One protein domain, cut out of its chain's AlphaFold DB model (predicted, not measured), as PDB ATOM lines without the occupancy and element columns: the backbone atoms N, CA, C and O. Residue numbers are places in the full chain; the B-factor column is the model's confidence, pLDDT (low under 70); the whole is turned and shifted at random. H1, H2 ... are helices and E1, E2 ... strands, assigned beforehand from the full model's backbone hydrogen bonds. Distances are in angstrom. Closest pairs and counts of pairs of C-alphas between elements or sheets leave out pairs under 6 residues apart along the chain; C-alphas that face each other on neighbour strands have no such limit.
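AT A GLANCE: This is residues 3 to 130 of the 134 residues of the protein "Acyl-homoserine-lactone synthase" of Arsenophonus sp. ENCA (UniProt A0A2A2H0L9). A twisted sheet of four strands has the long helix H1 crossing one face and the helix H3 running along its strands on the opposite face. The long link of residues 72 to 96 loops out past one end of the strands, and the short helix H2 is at the other end. The printed part has 128 residues, with E1, H1, E2, E3, E4, H2 and H3 along it; the sheet's order is E1, E2, E3, E4, all antiparallel, and the class is mixed. It is compact, with a radius of gyration of the C-alphas of 15.2 A and spans of 47 by 34 by 29 A.

IN THESE COORDINATES: E1, residues 3 to 8, begins at C-alpha 3 (134.354, -2.952, 66.790) and is 16.4 A long. H1, residues 14 to 31, is 24.3 A long. E2, residues 52 to 59, is 22.1 A long, E3, residues 62 to 71, 26.6 A, and E4, residues 97 to 104, 20.4 A. H2 is residues 106 to 111, 8.6 A. H3, residues 119 to 129, 16.3 A, ends at C-alpha 129 (136.825, -20.689, 60.276).

HOW THE PARTS SIT: E1 and E2 are antiparallel, with N 5 and O 56 at 3.0 A. E2, E3 and E4 form a meander, each strand the antiparallel neighbour of the one before, with N 55 and O 67 at 2.9 A and N 68 and O 100 at 2.9 A. E3 bends by 65 degrees at residue 65. H1 runs across the strands at a height over the sheet of 9.0 A; its closest C-alphas to E4 are Thr 27 and Phe 103, 6.8 A. H2 only grazes the sheet; its closest C-alphas to E3 are Arg 108 and Ile 64, 6.7 A. H3 lies over E3 and E4 at a height over the sheet of 10.7 A, and H1 and H3 are apart. Every O i to N i+4 pair is within hydrogen-bond range in H2, against 12 of 14 in H1 and 6 of 7 in H3.

THE WHOLE: The C-alphas farthest apart, those of His 88 and Asn 113, are 46.7 A apart. The printed part has no cut; the links H1 to E2 and E3 to E4 are long. The mean pLDDT of the printed part is 84.0, and residues 112 to 130 are under 70.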
ATOM      1  N   GLU A   3     133.695  -2.430  65.597       87.25
ATOM      2  CA  GLU A   3     134.354  -2.952  66.790       87.25
ATOM      3  C   GLU A   3     133.810  -4.351  67.083       87.25
ATOM      4  O   GLU A   3     132.616  -4.596  66.912       87.25
ATOM      5  N   ILE A   4     134.678  -5.275  67.486       88.94
ATOM      6  CA  ILE A   4     134.304  -6.654  67.814       88.94
ATOM      7  C   ILE A   4     134.576  -6.867  69.298       88.94
ATOM      8  O   ILE A   4     135.662  -6.547  69.777       88.94
ATOM      9  N   PHE A   5     133.596  -7.420  70.005       90.88
ATOM     10  CA  PHE A   5     133.688  -7.720  71.429       90.88
ATOM     11  C   PHE A   5     133.350  -9.182  71.672       90.88
ATOM     12  O   PHE A   5     132.359  -9.665  71.126       90.88
ATOM     13  N   ASP A   6     134.149  -9.840  72.506       93.56
ATOM     14  CA  ASP A   6     133.830 -11.129  73.114       93.56
ATOM     15  C   ASP A   6     133.380 -10.889  74.557       93.56
ATOM     16  O   ASP A   6     134.113 -10.292  75.352       93.56
ATOM     17  N   VAL A   7     132.143 -11.268  74.875       94.88
ATOM     18  CA  VAL A   7     131.524 -10.988  76.173       94.88
ATOM     19  C   VAL A   7     130.730 -12.193  76.651       94.88
ATOM     20  O   VAL A   7     129.798 -12.650  75.986       94.88
ATOM     21  N   ASN A   8     131.056 -12.668  77.850       96.88
ATOM     22  CA  ASN A   8     130.274 -13.686  78.538       96.88
ATOM     23  C   ASN A   8     128.881 -13.162  78.916       96.88
ATOM     24  O   ASN A   8     128.730 -11.993  79.276       96.88
ATOM     25  N   TYR A   9     127.876 -14.037  78.910       95.88
ATOM     26  CA  TYR A   9     126.506 -13.718  79.313       95.88
ATOM     27  C   TYR A   9     126.418 -12.924  80.626       95.88
ATOM     28  O   TYR A   9     125.713 -11.917  80.685       95.88
ATOM     29  N   ASN A  10     127.185 -13.308  81.652       95.31
ATOM     30  CA  ASN A  10     127.155 -12.663  82.970       95.31
ATOM     31  C   ASN A  10     127.655 -11.210  82.961       95.31
ATOM     32  O   ASN A  10     127.391 -10.459  83.896       95.31
ATOM     33  N   LEU A  11     128.395 -10.817  81.924       95.31
ATOM     34  CA  LEU A  11     128.947  -9.473  81.763       95.31
ATOM     35  C   LEU A  11     128.062  -8.587  80.871       95.31
ATOM     36  O   LEU A  11     128.356  -7.404  80.682       95.31
ATOM     37  N   LEU A  12     126.970  -9.125  80.318       93.38
ATOM     38  CA  LEU A  12     126.035  -8.344  79.521       93.38
ATOM     39  C   LEU A  12     125.234  -7.394  80.411       93.38
ATOM     40  O   LEU A  12     124.454  -7.799  81.269       93.38
ATOM     41  N   THR A  13     125.352  -6.098  80.129       94.19
ATOM     42  CA  THR A  13     124.433  -5.106  80.699       94.19
ATOM     43  C   THR A  13     122.999  -5.386  80.249       94.19
ATOM     44  O   THR A  13     122.769  -5.850  79.130       94.19
ATOM     45  N   GLU A  14     122.014  -5.014  81.070       93.44
ATOM     46  CA  GLU A  14     120.592  -5.175  80.738       93.44
ATOM     47  C   GLU A  14     120.245  -4.550  79.375       93.44
ATOM     48  O   GLU A  14     119.525  -5.142  78.569       93.44
ATOM     49  N   LYS A  15     120.822  -3.380  79.068       93.81
ATOM     50  CA  LYS A  15     120.637  -2.698  77.782       93.81
ATOM     51  C   LYS A  15     121.157  -3.534  76.606       93.81
ATOM     52  O   LYS A  15     120.450  -3.670  75.609       93.81
ATOM     53  N   LYS A  16     122.375  -4.080  76.707       92.44
ATOM     54  CA  LYS A  16     122.988  -4.884  75.633       92.44
ATOM     55  C   LYS A  16     122.315  -6.243  75.478       92.44
ATOM     56  O   LYS A  16     122.104  -6.678  74.352       92.44
ATOM     57  N   SER A  17     121.918  -6.856  76.588       94.25
ATOM     58  CA  SER A  17     121.138  -8.095  76.622       94.25
ATOM     59  C   SER A  17     119.795  -7.932  75.897       94.25
ATOM     60  O   SER A  17     119.519  -8.645  74.931       94.25
ATOM     61  N   LYS A  18     119.009  -6.906  76.258       95.31
ATOM     62  CA  LYS A  18     117.746  -6.589  75.565       95.31
ATOM     63  C   LYS A  18     117.959  -6.319  74.077       95.31
ATOM     64  O   LYS A  18     117.217  -6.841  73.246       95.31
ATOM     65  N   GLU A  19     118.974  -5.526  73.730       95.19
ATOM     66  CA  GLU A  19     119.326  -5.229  72.337       95.19
ATOM     67  C   GLU A  19     119.629  -6.508  71.538       95.19
ATOM     68  O   GLU A  19     119.069  -6.706  70.458       95.19
ATOM     69  N   LEU A  20     120.471  -7.387  72.082       95.25
ATOM     70  CA  LEU A  20     120.862  -8.653  71.470       95.25
ATOM     71  C   LEU A  20     119.655  -9.570  71.239       95.25
ATOM     72  O   LEU A  20     119.441 -10.031  70.118       95.25
ATOM     73  N   PHE A  21     118.847  -9.823  72.269       95.94
ATOM     74  CA  PHE A  21     117.738 -10.775  72.164       95.94
ATOM     75  C   PHE A  21     116.571 -10.254  71.317       95.94
ATOM     76  O   PHE A  21     115.882 -11.038  70.658       95.94
ATOM     77  N   THR A  22     116.389  -8.933  71.245       95.88
ATOM     78  CA  THR A  22     115.427  -8.310  70.320       95.88
ATOM     79  C   THR A  22     115.874  -8.505  68.870       95.88
ATOM     80  O   THR A  22     115.103  -8.982  68.037       95.88
ATOM     81  N   LEU A  23     117.150  -8.238  68.569       94.75
ATOM     82  CA  LEU A  23     117.729  -8.459  67.238       94.75
ATOM     83  C   LEU A  23     117.671  -9.924  66.793       94.75
ATOM     84  O   LEU A  23     117.459 -10.226  65.612       94.75
ATOM     85  N   ARG A  24     117.856 -10.844  67.743       95.00
ATOM     86  CA  ARG A  24     117.705 -12.278  67.501       95.00
ATOM     87  C   ARG A  24     116.268 -12.629  67.129       95.00
ATOM     88  O   ARG A  24     116.078 -13.335  66.142       95.00
ATOM     89  N   LYS A  25     115.261 -12.083  67.817       95.44
ATOM     90  CA  LYS A  25     113.847 -12.256  67.441       95.44
ATOM     91  C   LYS A  25     113.574 -11.715  66.040       95.44
ATOM     92  O   LYS A  25     113.036 -12.445  65.208       95.44
ATOM     93  N   GLU A  26     113.999 -10.488  65.745       93.75
ATOM     94  CA  GLU A  26     113.842  -9.888  64.410       93.75
ATOM     95  C   GLU A  26     114.470 -10.765  63.315       93.75
ATOM     96  O   GLU A  26     113.924 -10.933  62.223       93.75
ATOM     97  N   THR A  27     115.621 -11.373  63.602       91.38
ATOM     98  CA  THR A  27     116.312 -12.219  62.629       91.38
ATOM     99  C   THR A  27     115.690 -13.606  62.510       91.38
ATOM    100  O   THR A  27     115.312 -14.011  61.411       91.38
ATOM    101  N   PHE A  28     115.620 -14.362  63.600       92.56
ATOM    102  CA  PHE A  28     115.240 -15.771  63.566       92.56
ATOM    103  C   PHE A  28     113.734 -15.956  63.467       92.56
ATOM    104  O   PHE A  28     113.288 -16.822  62.719       92.56
ATOM    105  N   LYS A  29     112.944 -15.136  64.168       93.12
ATOM    106  CA  LYS A  29     111.487 -15.243  64.141       93.12
ATOM    107  C   LYS A  29     110.873 -14.433  63.008       93.12
ATOM    108  O   LYS A  29     110.135 -15.007  62.220       93.12
ATOM    109  N   ASP A  30     111.171 -13.143  62.895       92.38
ATOM    110  CA  ASP A  30     110.438 -12.298  61.939       92.38
ATOM    111  C   ASP A  30     110.934 -12.488  60.506       92.38
ATOM    112  O   ASP A  30     110.139 -12.664  59.588       92.38
ATOM    113  N   ARG A  31     112.257 -12.485  60.301       89.69
ATOM    114  CA  ARG A  31     112.845 -12.572  58.958       89.69
ATOM    115  C   ARG A  31     112.985 -14.003  58.443       89.69
ATOM    116  O   ARG A  31     112.735 -14.244  57.267       89.69
ATOM    117  N   LEU A  32     113.459 -14.931  59.276       89.06
ATOM    118  CA  LEU A  32     113.702 -16.324  58.875       89.06
ATOM    119  C   LEU A  32     112.526 -17.264  59.185       89.06
ATOM    120  O   LEU A  32     112.517 -18.390  58.692       89.06
ATOM    121  N   ASN A  33     111.549 -16.815  59.981       91.75
ATOM    122  CA  ASN A  33     110.381 -17.590  60.405       91.75
ATOM    123  C   ASN A  33     110.714 -18.966  61.007       91.75
ATOM    124  O   ASN A  33     110.027 -19.961  60.774       91.75
ATOM    125  N   TRP A  34     111.782 -19.037  61.799       90.38
ATOM    126  CA  TRP A  34     112.150 -20.246  62.524       90.38
ATOM    127  C   TRP A  34     111.215 -20.494  63.713       90.38
ATOM    128  O   TRP A  34     110.661 -19.573  64.323       90.38
ATOM    129  N   ALA A  35     111.067 -21.768  64.080       89.94
ATOM    130  CA  ALA A  35     110.309 -22.206  65.252       89.94
ATOM    131  C   ALA A  35     111.112 -21.993  66.553       89.94
ATOM    132  O   ALA A  35     111.548 -22.948  67.205       89.94
ATOM    133  N   VAL A  36     111.344 -20.726  66.900       90.44
ATOM    134  CA  VAL A  36     112.056 -20.281  68.110       90.44
ATOM    135  C   VAL A  36     111.088 -19.758  69.170       90.44
ATOM    136  O   VAL A  36     110.008 -19.258  68.844       90.44
ATOM    137  N   ASN A  37     111.487 -19.858  70.438       89.75
ATOM    138  CA  ASN A  37     110.710 -19.336  71.559       89.75
ATOM    139  C   ASN A  37     110.975 -17.838  71.702       89.75
ATOM    140  O   ASN A  37     112.122 -17.402  71.675       89.75
ATOM    141  N   CYS A  38     109.909 -17.052  71.836       92.75
ATOM    142  CA  CYS A  38     110.008 -15.616  72.056       92.75
ATOM    143  C   CYS A  38     109.237 -15.246  73.320       92.75
ATOM    144  O   CYS A  38     108.060 -15.586  73.440       92.75
ATOM    145  N   ILE A  39     109.885 -14.538  74.238       91.12
ATOM    146  CA  ILE A  39     109.303 -14.084  75.504       91.12
ATOM    147  C   ILE A  39     109.495 -12.571  75.563       91.12
ATOM    148  O   ILE A  39     110.600 -12.079  75.358       91.12
ATOM    149  N   ASN A  40     108.417 -11.816  75.796       91.19
ATOM    150  CA  ASN A  40     108.450 -10.348  75.888       91.19
ATOM    151  C   ASN A  40     109.134  -9.653  74.688       91.19
ATOM    152  O   ASN A  40     109.866  -8.682  74.853       91.19
ATOM    153  N   GLY A  41     108.922 -10.169  73.472       92.06
ATOM    154  CA  GLY A  41     109.509  -9.612  72.243       92.06
ATOM    155  C   GLY A  41     110.975  -9.982  71.989       92.06
ATOM    156  O   GLY A  41     111.555  -9.507  71.017       92.06
ATOM    157  N   MET A  42     111.560 -10.850  72.812       95.44
ATOM    158  CA  MET A  42     112.960 -11.272  72.743       95.44
ATOM    159  C   MET A  42     113.068 -12.767  72.437       95.44
ATOM    160  O   MET A  42     112.264 -13.552  72.936       95.44
ATOM    161  N   GLU A  43     114.059 -13.170  71.637       95.56
ATOM    162  CA  GLU A  43     114.391 -14.586  71.429       95.56
ATOM    163  C   GLU A  43     115.489 -14.991  72.402       95.56
ATOM    164  O   GLU A  43     116.577 -14.417  72.395       95.56
ATOM    165  N   PHE A  44     115.164 -15.974  73.234       92.75
ATOM    166  CA  PHE A  44     115.988 -16.445  74.336       92.75
ATOM    167  C   PHE A  44     115.753 -17.944  74.514       92.75
ATOM    168  O   PHE A  44     114.603 -18.401  74.452       92.75
ATOM    169  N   ASP A  45     116.819 -18.712  74.723       92.94
ATOM    170  CA  ASP A  45     116.738 -20.150  74.965       92.94
ATOM    171  C   ASP A  45     117.516 -20.593  76.214       92.94
ATOM    172  O   ASP A  45     118.185 -19.811  76.876       92.94
ATOM    173  N   GLU A  46     117.401 -21.876  76.551       93.38
ATOM    174  CA  GLU A  46     118.035 -22.494  77.725       93.38
ATOM    175  C   GLU A  46     119.576 -22.440  77.720       93.38
ATOM    176  O   GLU A  46     120.208 -22.615  78.765       93.38
ATOM    177  N   TYR A  47     120.187 -22.182  76.562       95.12
ATOM    178  CA  TYR A  47     121.636 -22.102  76.399       95.12
ATOM    179  C   TYR A  47     122.161 -20.665  76.540       95.12
ATOM    180  O   TYR A  47     123.369 -20.448  76.490       95.12
ATOM    181  N   ASP A  48     121.283 -19.672  76.707       94.25
ATOM    182  CA  ASP A  48     121.646 -18.289  77.020       94.25
ATOM    183  C   ASP A  48     121.892 -18.137  78.537       94.25
ATOM    184  O   ASP A  48     121.063 -17.614  79.278       94.25
ATOM    185  N   ASN A  49     123.027 -18.658  79.013       95.00
ATOM    186  CA  ASN A  49     123.406 -18.699  80.432       95.00
ATOM    187  C   ASN A  49     124.901 -18.378  80.636       95.00
ATOM    188  O   ASN A  49     125.594 -18.009  79.692       95.00
ATOM    189  N   ASP A  50     125.417 -18.538  81.858       95.94
ATOM    190  CA  ASP A  50     126.807 -18.236  82.234       95.94
ATOM    191  C   ASP A  50     127.880 -18.978  81.414       95.94
ATOM    192  O   ASP A  50     129.046 -18.575  81.418       95.94
ATOM    193  N   LYS A  51     127.512 -20.042  80.692       96.06
ATOM    194  CA  LYS A  51     128.405 -20.792  79.794       96.06
ATOM    195  C   LYS A  51     128.449 -20.237  78.369       96.06
ATOM    196  O   LYS A  51     129.251 -20.712  77.567       96.06
ATOM    197  N   ALA A  52     127.608 -19.257  78.045       96.50
ATOM    198  CA  ALA A  52     127.561 -18.633  76.733       96.50
ATOM    199  C   ALA A  52     128.473 -17.407  76.651       96.50
ATOM    200  O   ALA A  52     128.357 -16.463  77.436       96.50
ATOM    201  N   ASN A  53     129.327 -17.397  75.632       96.06
ATOM    202  CA  ASN A  53     130.080 -16.223  75.212       96.06
ATOM    203  C   ASN A  53     129.497 -15.698  73.902       96.06
ATOM    204  O   ASN A  53     129.173 -16.471  73.001       96.06
ATOM    205  N   TYR A  54     129.337 -14.386  73.790       95.19
ATOM    206  CA  TYR A  54     128.836 -13.745  72.583       95.19
ATOM    207  C   TYR A  54     129.943 -12.923  71.960       95.19
ATOM    208  O   TYR A  54     130.434 -11.969  72.560       95.19
ATOM    209  N   LEU A  55     130.245 -13.241  70.708       94.06
ATOM    210  CA  LEU A  55     131.039 -12.375  69.861       94.06
ATOM    211  C   LEU A  55     130.069 -11.478  69.101       94.06
ATOM    212  O   LEU A  55     129.261 -11.970  68.308       94.06
ATOM    213  N   PHE A  56     130.098 -10.173  69.345       89.69
ATOM    214  CA  PHE A  56     129.244  -9.232  68.629       89.69
ATOM    215  C   PHE A  56     130.027  -8.091  67.993       89.69
ATOM    216  O   PHE A  56     130.983  -7.556  68.550       89.69
ATOM    217  N   GLY A  57     129.575  -7.720  66.797       89.56
ATOM    218  CA  GLY A  57     130.045  -6.552  66.073       89.56
ATOM    219  C   GLY A  57     129.202  -5.339  66.433       89.56
ATOM    220  O   GLY A  57     127.974  -5.358  66.288       89.56
ATOM    221  N   VAL A  58     129.860  -4.276  66.877       89.31
ATOM    222  CA  VAL A  58     129.255  -2.999  67.251       89.31
ATOM    223  C   VAL A  58     129.713  -1.924  66.283       89.31
ATOM    224  O   VAL A  58     130.881  -1.840  65.905       89.31
ATOM    225  N   ARG A  59     128.778  -1.064  65.894       86.06
ATOM    226  CA  ARG A  59     129.065   0.154  65.145       86.06
ATOM    227  C   ARG A  59     128.233   1.287  65.716       86.06
ATOM    228  O   ARG A  59     127.032   1.122  65.913       86.06
ATOM    229  N   SER A  60     128.866   2.423  66.003       86.56
ATOM    230  CA  SER A  60     128.192   3.579  66.613       86.56
ATOM    231  C   SER A  60     127.402   3.177  67.873       86.56
ATOM    232  O   SER A  60     126.217   3.478  68.011       86.56
ATOM    233  N   ASN A  61     128.049   2.406  68.757       87.00
ATOM    234  CA  ASN A  61     127.486   1.864  70.002       87.00
ATOM    235  C   ASN A  61     126.269   0.919  69.848       87.00
ATOM    236  O   ASN A  61     125.621   0.562  70.834       87.00
ATOM    237  N   THR A  62     125.968   0.476  68.625       88.44
ATOM    238  CA  THR A  62     124.810  -0.362  68.285       88.44
ATOM    239  C   THR A  62     125.272  -1.724  67.773       88.44
ATOM    240  O   THR A  62     126.192  -1.793  66.957       88.44
ATOM    241  N   ILE A  63     124.649  -2.811  68.229       91.38
ATOM    242  CA  ILE A  63     124.952  -4.167  67.745       91.38
ATOM    243  C   ILE A  63     124.438  -4.309  66.306       91.38
ATOM    244  O   ILE A  63     123.278  -3.993  66.014       91.38
ATOM    245  N   ILE A  64     125.302  -4.798  65.414       90.56
ATOM    246  CA  ILE A  64     124.984  -5.051  64.000       90.56
ATOM    247  C   ILE A  64     125.117  -6.523  63.597       90.56
ATOM    248  O   ILE A  64     124.495  -6.942  62.622       90.56
ATOM    249  N   CYS A  65     125.878  -7.325  64.336       90.25
ATOM    250  CA  CYS A  65     125.961  -8.774  64.155       90.25
ATOM    251  C   CYS A  65     126.359  -9.458  65.464       90.25
ATOM    252  O   CYS A  65     126.924  -8.818  66.352       90.25
ATOM    253  N   SER A  66     126.069 -10.751  65.578       93.56
ATOM    254  CA  SER A  66     126.524 -11.570  66.702       93.56
ATOM    255  C   SER A  66     126.585 -13.050  66.336       93.56
ATOM    256  O   SER A  66     125.861 -13.494  65.444       93.56
ATOM    257  N   VAL A  67     127.428 -13.797  67.042       94.56
ATOM    258  CA  VAL A  67     127.419 -15.257  67.165       94.56
ATOM    259  C   VAL A  67     127.585 -15.631  68.639       94.56
ATOM    260  O   VAL A  67     128.246 -14.915  69.392       94.56
ATOM    261  N   ARG A  68     126.971 -16.741  69.051       95.81
ATOM    262  CA  ARG A  68     127.131 -17.330  70.382       95.81
ATOM    263  C   ARG A  68     128.084 -18.517  70.307       95.81
ATOM    264  O   ARG A  68     127.943 -19.342  69.408       95.81
ATOM    265  N   PHE A  69     128.974 -18.622  71.284       95.31
ATOM    266  CA  PHE A  69     129.861 -19.753  71.501       95.31
ATOM    267  C   PHE A  69     129.598 -20.408  72.853       95.31
ATOM    268  O   PHE A  69     129.430 -19.717  73.860       95.31
ATOM    269  N   ILE A  70     129.582 -21.738  72.872       94.38
ATOM    270  CA  ILE A  70     129.475 -22.556  74.086       94.38
ATOM    271  C   ILE A  70     130.485 -23.691  73.968       94.38
ATOM    272  O   ILE A  70     130.537 -24.369  72.946       94.38
ATOM    273  N   GLU A  71     131.300 -23.922  74.991       92.06
ATOM    274  CA  GLU A  71     132.229 -25.055  74.974       92.06
ATOM    275  C   GLU A  71     131.471 -26.388  74.914       92.06
ATOM    276  O   GLU A  71     130.468 -26.587  75.600       92.06
ATOM    277  N   MET A  72     131.983 -27.338  74.130       89.75
ATOM    278  CA  MET A  72     131.326 -28.630  73.881       89.75
ATOM    279  C   MET A  72     131.159 -29.501  75.138       89.75
ATOM    280  O   MET A  72     130.380 -30.452  75.116       89.75
ATOM    281  N   GLN A  73     131.871 -29.183  76.224       88.75
ATOM    282  CA  GLN A  73     131.717 -29.832  77.530       88.75
ATOM    283  C   GLN A  73     130.428 -29.427  78.265       88.75
ATOM    284  O   GLN A  73     129.991 -30.143  79.166       88.75
ATOM    285  N   PHE A  74     129.818 -28.296  77.900       92.19
ATOM    286  CA  PHE A  74     128.566 -27.818  78.480       92.19
ATOM    287  C   PHE A  74     127.365 -28.183  77.594       92.19
ATOM    288  O   PHE A  74     127.521 -28.363  76.381       92.19
ATOM    289  N   PRO A  75     126.146 -28.265  78.169       92.31
ATOM    290  CA  PRO A  75     124.929 -28.459  77.389       92.31
ATOM    291  C   PRO A  75     124.787 -27.394  76.296       92.31
ATOM    292  O   PRO A  75     124.815 -26.197  76.572       92.31
ATOM    293  N   ASN A  76     124.622 -27.837  75.053       92.00
ATOM    294  CA  ASN A  76     124.501 -26.978  73.877       92.00
ATOM    295  C   ASN A  76     123.444 -27.524  72.901       92.00
ATOM    296  O   ASN A  76     122.829 -28.572  73.127       92.00
ATOM    297  N   MET A  77     123.231 -26.826  71.784       91.19
ATOM    298  CA  MET A  77     122.198 -27.202  70.817       91.19
ATOM    299  C   MET A  77     122.429 -28.565  70.152       91.19
ATOM    300  O   MET A  77     121.448 -29.232  69.816       91.19
ATOM    301  N   ILE A  78     123.686 -28.981  69.960       90.06
ATOM    302  CA  ILE A  78     124.038 -30.269  69.344       90.06
ATOM    303  C   ILE A  78     123.647 -31.409  70.287       90.06
ATOM    304  O   ILE A  78     122.994 -32.359  69.860       90.06
ATOM    305  N   THR A  79     123.998 -31.295  71.571       89.75
ATOM    306  CA  THR A  79     123.683 -32.303  72.600       89.75
ATOM    307  C   THR A  79     122.238 -32.253  73.087       89.75
ATOM    308  O   THR A  79     121.760 -33.225  73.663       89.75
ATOM    309  N   GLY A  80     121.545 -31.131  72.888       89.56
ATOM    310  CA  GLY A  80     120.147 -30.940  73.263       89.56
ATOM    311  C   GLY A  80     119.216 -31.036  72.058       89.56
ATOM    312  O   GLY A  80     118.931 -32.121  71.549       89.56
ATOM    313  N   ARG A  81     118.723 -29.884  71.586       87.06
ATOM    314  CA  ARG A  81     117.657 -29.791  70.568       87.06
ATOM    315  C   ARG A  81     117.917 -30.593  69.287       87.06
ATOM    316  O   ARG A  81     116.957 -31.082  68.680       87.06
ATOM    317  N   PHE A  82     119.174 -30.722  68.867       88.44
ATOM    318  CA  PHE A  82     119.539 -31.446  67.653       88.44
ATOM    319  C   PHE A  82     120.007 -32.885  67.881       88.44
ATOM    320  O   PHE A  82     120.149 -33.608  66.898       88.44
ATOM    321  N   ALA A  83     120.160 -33.344  69.125       87.88
ATOM    322  CA  ALA A  83     120.715 -34.667  69.422       87.88
ATOM    323  C   ALA A  83     119.976 -35.797  68.693       87.88
ATOM    324  O   ALA A  83     120.597 -36.684  68.118       87.88
ATOM    325  N   ARG A  84     118.641 -35.702  68.616       88.50
ATOM    326  CA  ARG A  84     117.780 -36.676  67.923       88.50
ATOM    327  C   ARG A  84     118.039 -36.822  66.418       88.50
ATOM    328  O   ARG A  84     117.595 -37.802  65.832       88.50
ATOM    329  N   PHE A  85     118.697 -35.852  65.781       86.88
ATOM    330  CA  PHE A  85     119.044 -35.929  64.358       86.88
ATOM    331  C   PHE A  85     120.359 -36.682  64.118       86.88
ATOM    332  O   PHE A  85     120.641 -37.070  62.985       86.88
ATOM    333  N   PHE A  86     121.142 -36.944  65.168       85.81
ATOM    334  CA  PHE A  86     122.389 -37.695  65.083       85.81
ATOM    335  C   PHE A  86     122.162 -39.138  65.542       85.81
ATOM    336  O   PHE A  86     121.910 -39.397  66.714       85.81
ATOM    337  N   LYS A  87     122.279 -40.104  64.619       82.00
ATOM    338  CA  LYS A  87     122.169 -41.542  64.949       82.00
ATOM    339  C   LYS A  87     123.282 -42.009  65.893       82.00
ATOM    340  O   LYS A  87     123.045 -42.830  66.771       82.00
ATOM    341  N   HIS A  88     124.485 -41.468  65.704       82.00
ATOM    342  CA  HIS A  88     125.660 -41.719  66.531       82.00
ATOM    343  C   HIS A  88     126.385 -40.393  66.744       82.00
ATOM    344  O   HIS A  88     127.070 -39.902  65.845       82.00
ATOM    345  N   LEU A  89     126.200 -39.782  67.913       78.50
ATOM    346  CA  LEU A  89     126.869 -38.534  68.257       78.50
ATOM    347  C   LEU A  89     128.225 -38.840  68.909       78.50
ATOM    348  O   LEU A  89     128.331 -38.943  70.128       78.50
ATOM    349  N   ASN A  90     129.266 -38.982  68.090       79.62
ATOM    350  CA  ASN A  90     130.646 -39.032  68.574       79.62
ATOM    351  C   ASN A  90     131.223 -37.618  68.577       79.62
ATOM    352  O   ASN A  90     131.783 -37.163  67.580       79.62
ATOM    353  N   LEU A  91     131.054 -36.910  69.694       77.44
ATOM    354  CA  LEU A  91     131.665 -35.596  69.863       77.44
ATOM    355  C   LEU A  91     133.180 -35.748  70.039       77.44
ATOM    356  O   LEU A  91     133.622 -36.614  70.803       77.44
ATOM    357  N   PRO A  92     133.988 -34.932  69.345       75.06
ATOM    358  CA  PRO A  92     135.428 -34.997  69.492       75.06
ATOM    359  C   PRO A  92     135.817 -34.563  70.912       75.06
ATOM    360  O   PRO A  92     135.305 -33.580  71.448       75.06
ATOM    361  N   LYS A  93     136.718 -35.324  71.537       72.56
ATOM    362  CA  LYS A  93     137.281 -34.976  72.847       72.56
ATOM    363  C   LYS A  93     138.361 -33.916  72.646       72.56
ATOM    364  O   LYS A  93     139.259 -34.120  71.834       72.56
ATOM    365  N   GLY A  94     138.281 -32.807  73.374       79.38
ATOM    366  CA  GLY A  94     139.238 -31.704  73.289       79.38
ATOM    367  C   GLY A  94     138.571 -30.340  73.444       79.38
ATOM    368  O   GLY A  94     137.403 -30.251  73.821       79.38
ATOM    369  N   ASN A  95     139.314 -29.285  73.119       85.44
ATOM    370  CA  ASN A  95     138.881 -27.896  73.280       85.44
ATOM    371  C   ASN A  95     138.068 -27.435  72.064       85.44
ATOM    372  O   ASN A  95     138.553 -26.679  71.223       85.44
ATOM    373  N   TYR A  96     136.843 -27.942  71.950       89.19
ATOM    374  CA  TYR A  96     135.909 -27.579  70.885       89.19
ATOM    375  C   TYR A  96     134.811 -26.655  71.408       89.19
ATOM    376  O   TYR A  96     134.356 -26.790  72.547       89.19
ATOM    377  N   ILE A  97     134.343 -25.761  70.541       90.81
ATOM    378  CA  ILE A  97     133.231 -24.846  70.809       90.81
ATOM    379  C   ILE A  97     132.099 -25.080  69.805       90.81
ATOM    380  O   ILE A  97     132.327 -25.289  68.614       90.81
ATOM    381  N   GLU A  98     130.871 -25.050  70.302       92.06
ATOM    382  CA  GLU A  98     129.649 -24.957  69.517       92.06
ATOM    383  C   GLU A  98     129.413 -23.495  69.152       92.06
ATOM    384  O   GLU A  98     129.531 -22.622  70.008       92.06
ATOM    385  N   SER A  99     129.065 -23.229  67.894       92.88
ATOM    386  CA  SER A  99     128.693 -21.894  67.429       92.88
ATOM    387  C   SER A  99     127.226 -21.862  67.004       92.88
ATOM    388  O   SER A  99     126.853 -22.475  65.999       92.88
ATOM    389  N   SER A 100     126.411 -21.077  67.702       92.56
ATOM    390  CA  SER A 100     124.980 -20.935  67.425       92.56
ATOM    391  C   SER A 100     124.561 -19.477  67.260       92.56
ATOM    392  O   SER A 100     125.307 -18.535  67.524       92.56
ATOM    393  N   ARG A 101     123.321 -19.282  66.788       92.06
ATOM    394  CA  ARG A 101     122.634 -17.976  66.747       92.06
ATOM    395  C   ARG A 101     123.421 -16.881  66.015       92.06
ATOM    396  O   ARG A 101     123.306 -15.708  66.352       92.06
ATOM    397  N   PHE A 102     124.152 -17.253  64.963       92.62
ATOM    398  CA  PHE A 102     124.777 -16.277  64.080       92.62
ATOM    399  C   PHE A 102     123.723 -15.422  63.367       92.62
ATOM    400  O   PHE A 102     122.814 -15.949  62.716       92.62
ATOM    401  N   PHE A 103     123.867 -14.100  63.439       89.69
ATOM    402  CA  PHE A 103     123.039 -13.181  62.674       89.69
ATOM    403  C   PHE A 103     123.761 -11.894  62.276       89.69
ATOM    404  O   PHE A 103     124.739 -11.461  62.882       89.69
ATOM    405  N   VAL A 104     123.185 -11.241  61.265       89.19
ATOM    406  CA  VAL A 104     123.547  -9.903  60.798       89.19
ATOM    407  C   VAL A 104     122.260  -9.080  60.688       89.19
ATOM    408  O   VAL A 104     121.323  -9.473  59.982       89.19
ATOM    409  N   ALA A 105     122.200  -7.949  61.391       87.31
ATOM    410  CA  ALA A 105     121.041  -7.063  61.474       87.31
ATOM    411  C   ALA A 105     120.897  -6.221  60.193       87.31
ATOM    412  O   ALA A 105     121.233  -5.035  60.155       87.31
ATOM    413  N   LYS A 106     120.389  -6.846  59.123       79.88
ATOM    414  CA  LYS A 106     120.263  -6.233  57.786       79.88
ATOM    415  C   LYS A 106     119.539  -4.883  57.797       79.88
ATOM    416  O   LYS A 106     119.979  -3.962  57.116       79.88
ATOM    417  N   ASN A 107     118.480  -4.748  58.597       79.88
ATOM    418  CA  ASN A 107     117.706  -3.506  58.687       79.88
ATOM    419  C   ASN A 107     118.564  -2.345  59.207       79.88
ATOM    420  O   ASN A 107     118.559  -1.268  58.620       79.88
ATOM    421  N   ARG A 108     119.373  -2.587  60.247       80.81
ATOM    422  CA  ARG A 108     120.274  -1.577  60.824       80.81
ATOM    423  C   ARG A 108     121.425  -1.217  59.889       80.81
ATOM    424  O   ARG A 108     121.837  -0.064  59.837       80.81
ATOM    425  N   ILE A 109     121.919  -2.190  59.126       75.25
ATOM    426  CA  ILE A 109     122.969  -1.965  58.122       75.25
ATOM    427  C   ILE A 109     122.466  -1.088  56.982       75.25
ATOM    428  O   ILE A 109     123.150  -0.140  56.593       75.25
ATOM    429  N   SER A 110     121.260  -1.381  56.494       72.00
ATOM    430  CA  SER A 110     120.608  -0.607  55.441       72.00
ATOM    431  C   SER A 110     120.321   0.829  55.899       72.00
ATOM    432  O   SER A 110     120.708   1.777  55.223       72.00
ATOM    433  N   GLN A 111     119.737   1.002  57.090       72.56
ATOM    434  CA  GLN A 111     119.411   2.321  57.650       72.56
ATOM    435  C   GLN A 111     120.649   3.175  57.958       72.56
ATOM    436  O   GLN A 111     120.612   4.391  57.808       72.56
ATOM    437  N   GLY A 112     121.753   2.551  58.374       65.12
ATOM    438  CA  GLY A 112     123.000   3.251  58.682       65.12
ATOM    439  C   GLY A 112     123.847   3.632  57.465       65.12
ATOM    440  O   GLY A 112     124.947   4.144  57.653       65.12
ATOM    441  N   ASN A 113     123.395   3.360  56.231       60.47
ATOM    442  CA  ASN A 113     124.203   3.484  55.006       60.47
ATOM    443  C   ASN A 113     125.549   2.733  55.087       60.47
ATOM    444  O   ASN A 113     126.537   3.110  54.459       60.47
ATOM    445  N   TYR A 114     125.594   1.620  55.826       63.53
ATOM    446  CA  TYR A 114     126.809   0.821  56.014       63.53
ATOM    447  C   TYR A 114     127.108  -0.112  54.824       63.53
ATOM    448  O   TYR A 114     128.032  -0.917  54.889       63.53
ATOM    449  N   ASN A 115     126.367   0.021  53.716       55.25
ATOM    450  CA  ASN A 115     126.490  -0.797  52.501       55.25
ATOM    451  C   ASN A 115     127.852  -0.686  51.787       55.25
ATOM    452  O   ASN A 115     128.130  -1.503  50.914       55.25
ATOM    453  N   LYS A 116     128.690   0.302  52.130       51.97
ATOM    454  CA  LYS A 116     130.033   0.474  51.545       51.97
ATOM    455  C   LYS A 116     131.167  -0.162  52.352       51.97
ATOM    456  O   LYS A 116     132.236  -0.369  51.793       51.97
ATOM    457  N   ASP A 117     130.938  -0.524  53.614       49.91
ATOM    458  CA  ASP A 117     131.992  -1.054  54.480       49.91
ATOM    459  C   ASP A 117     131.762  -2.541  54.734       49.91
ATOM    460  O   ASP A 117     130.889  -2.878  55.522       49.91
ATOM    461  N   SER A 118     132.532  -3.408  54.071       53.00
ATOM    462  CA  SER A 118     133.005  -4.745  54.489       53.00
ATOM    463  C   SER A 118     132.180  -5.603  55.473       53.00
ATOM    464  O   SER A 118     132.739  -6.456  56.158       53.00
ATOM    465  N   VAL A 119     130.850  -5.496  55.541       51.12
ATOM    466  CA  VAL A 119     130.035  -6.414  56.357       51.12
ATOM    467  C   VAL A 119     130.055  -7.818  55.737       51.12
ATOM    468  O   VAL A 119     129.987  -8.819  56.450       51.12
ATOM    469  N   CYS A 120     130.270  -7.902  54.416       48.62
ATOM    470  CA  CYS A 120     130.614  -9.145  53.722       48.62
ATOM    471  C   CYS A 120     131.867  -9.814  54.307       48.62
ATOM    472  O   CYS A 120     131.921 -11.040  54.349       48.62
ATOM    473  N   SER A 121     132.836  -9.051  54.822       48.34
ATOM    474  CA  SER A 121     134.057  -9.610  55.407       48.34
ATOM    475  C   SER A 121     133.795 -10.347  56.718       48.34
ATOM    476  O   SER A 121     134.490 -11.314  56.979       48.34
ATOM    477  N   ILE A 122     132.768  -9.991  57.502       51.59
ATOM    478  CA  ILE A 122     132.380 -10.764  58.701       51.59
ATOM    479  C   ILE A 122     131.735 -12.092  58.304       51.59
ATOM    480  O   ILE A 122     132.033 -13.123  58.904       51.59
ATOM    481  N   SER A 123     130.878 -12.096  57.275       48.97
ATOM    482  CA  SER A 123     130.362 -13.356  56.733       48.97
ATOM    483  C   SER A 123     131.489 -14.234  56.191       48.97
ATOM    484  O   SER A 123     131.410 -15.440  56.369       48.97
ATOM    485  N   VAL A 124     132.533 -13.672  55.578       44.59
ATOM    486  CA  VAL A 124     133.697 -14.439  55.097       44.59
ATOM    487  C   VAL A 124     134.601 -14.899  56.249       44.59
ATOM    488  O   VAL A 124     134.979 -16.064  56.271       44.59
ATOM    489  N   LEU A 125     134.899 -14.047  57.234       40.94
ATOM    490  CA  LEU A 125     135.735 -14.380  58.400       40.94
ATOM    491  C   LEU A 125     135.098 -15.474  59.263       40.94
ATOM    492  O   LEU A 125     135.762 -16.437  59.620       40.94
ATOM    493  N   LEU A 126     133.792 -15.388  59.531       43.94
ATOM    494  CA  LEU A 126     133.118 -16.404  60.337       43.94
ATOM    495  C   LEU A 126     132.791 -17.671  59.531       43.94
ATOM    496  O   LEU A 126     132.883 -18.747  60.097       43.94
ATOM    497  N   ASN A 127     132.482 -17.610  58.223       40.16
ATOM    498  CA  ASN A 127     132.282 -18.840  57.427       40.16
ATOM    499  C   ASN A 127     133.589 -19.552  57.032       40.16
ATOM    500  O   ASN A 127     133.530 -20.724  56.668       40.16
ATOM    501  N   SER A 128     134.744 -18.875  57.040       32.50
ATOM    502  CA  SER A 128     136.025 -19.515  56.693       32.50
ATOM    503  C   SER A 128     136.611 -20.329  57.847       32.50
ATOM    504  O   SER A 128     137.227 -21.360  57.585       32.50
ATOM    505  N   GLU A 129     136.355 -19.940  59.100       34.06
ATOM    506  CA  GLU A 129     136.825 -20.689  60.276       34.06
ATOM    507  C   GLU A 129     135.745 -21.547  60.947       34.06
ATOM    508  O   GLU A 129     136.052 -22.581  61.541       34.06
ATOM    509  N   ILE A 130     134.464 -21.192  60.806       40.38
ATOM    510  CA  ILE A 130     133.358 -21.966  61.372       40.38
ATOM    511  C   ILE A 130     132.777 -22.848  60.272       40.38
ATOM    512  O   ILE A 130     132.034 -22.390  59.400       40.38
TER     513      ILE A 130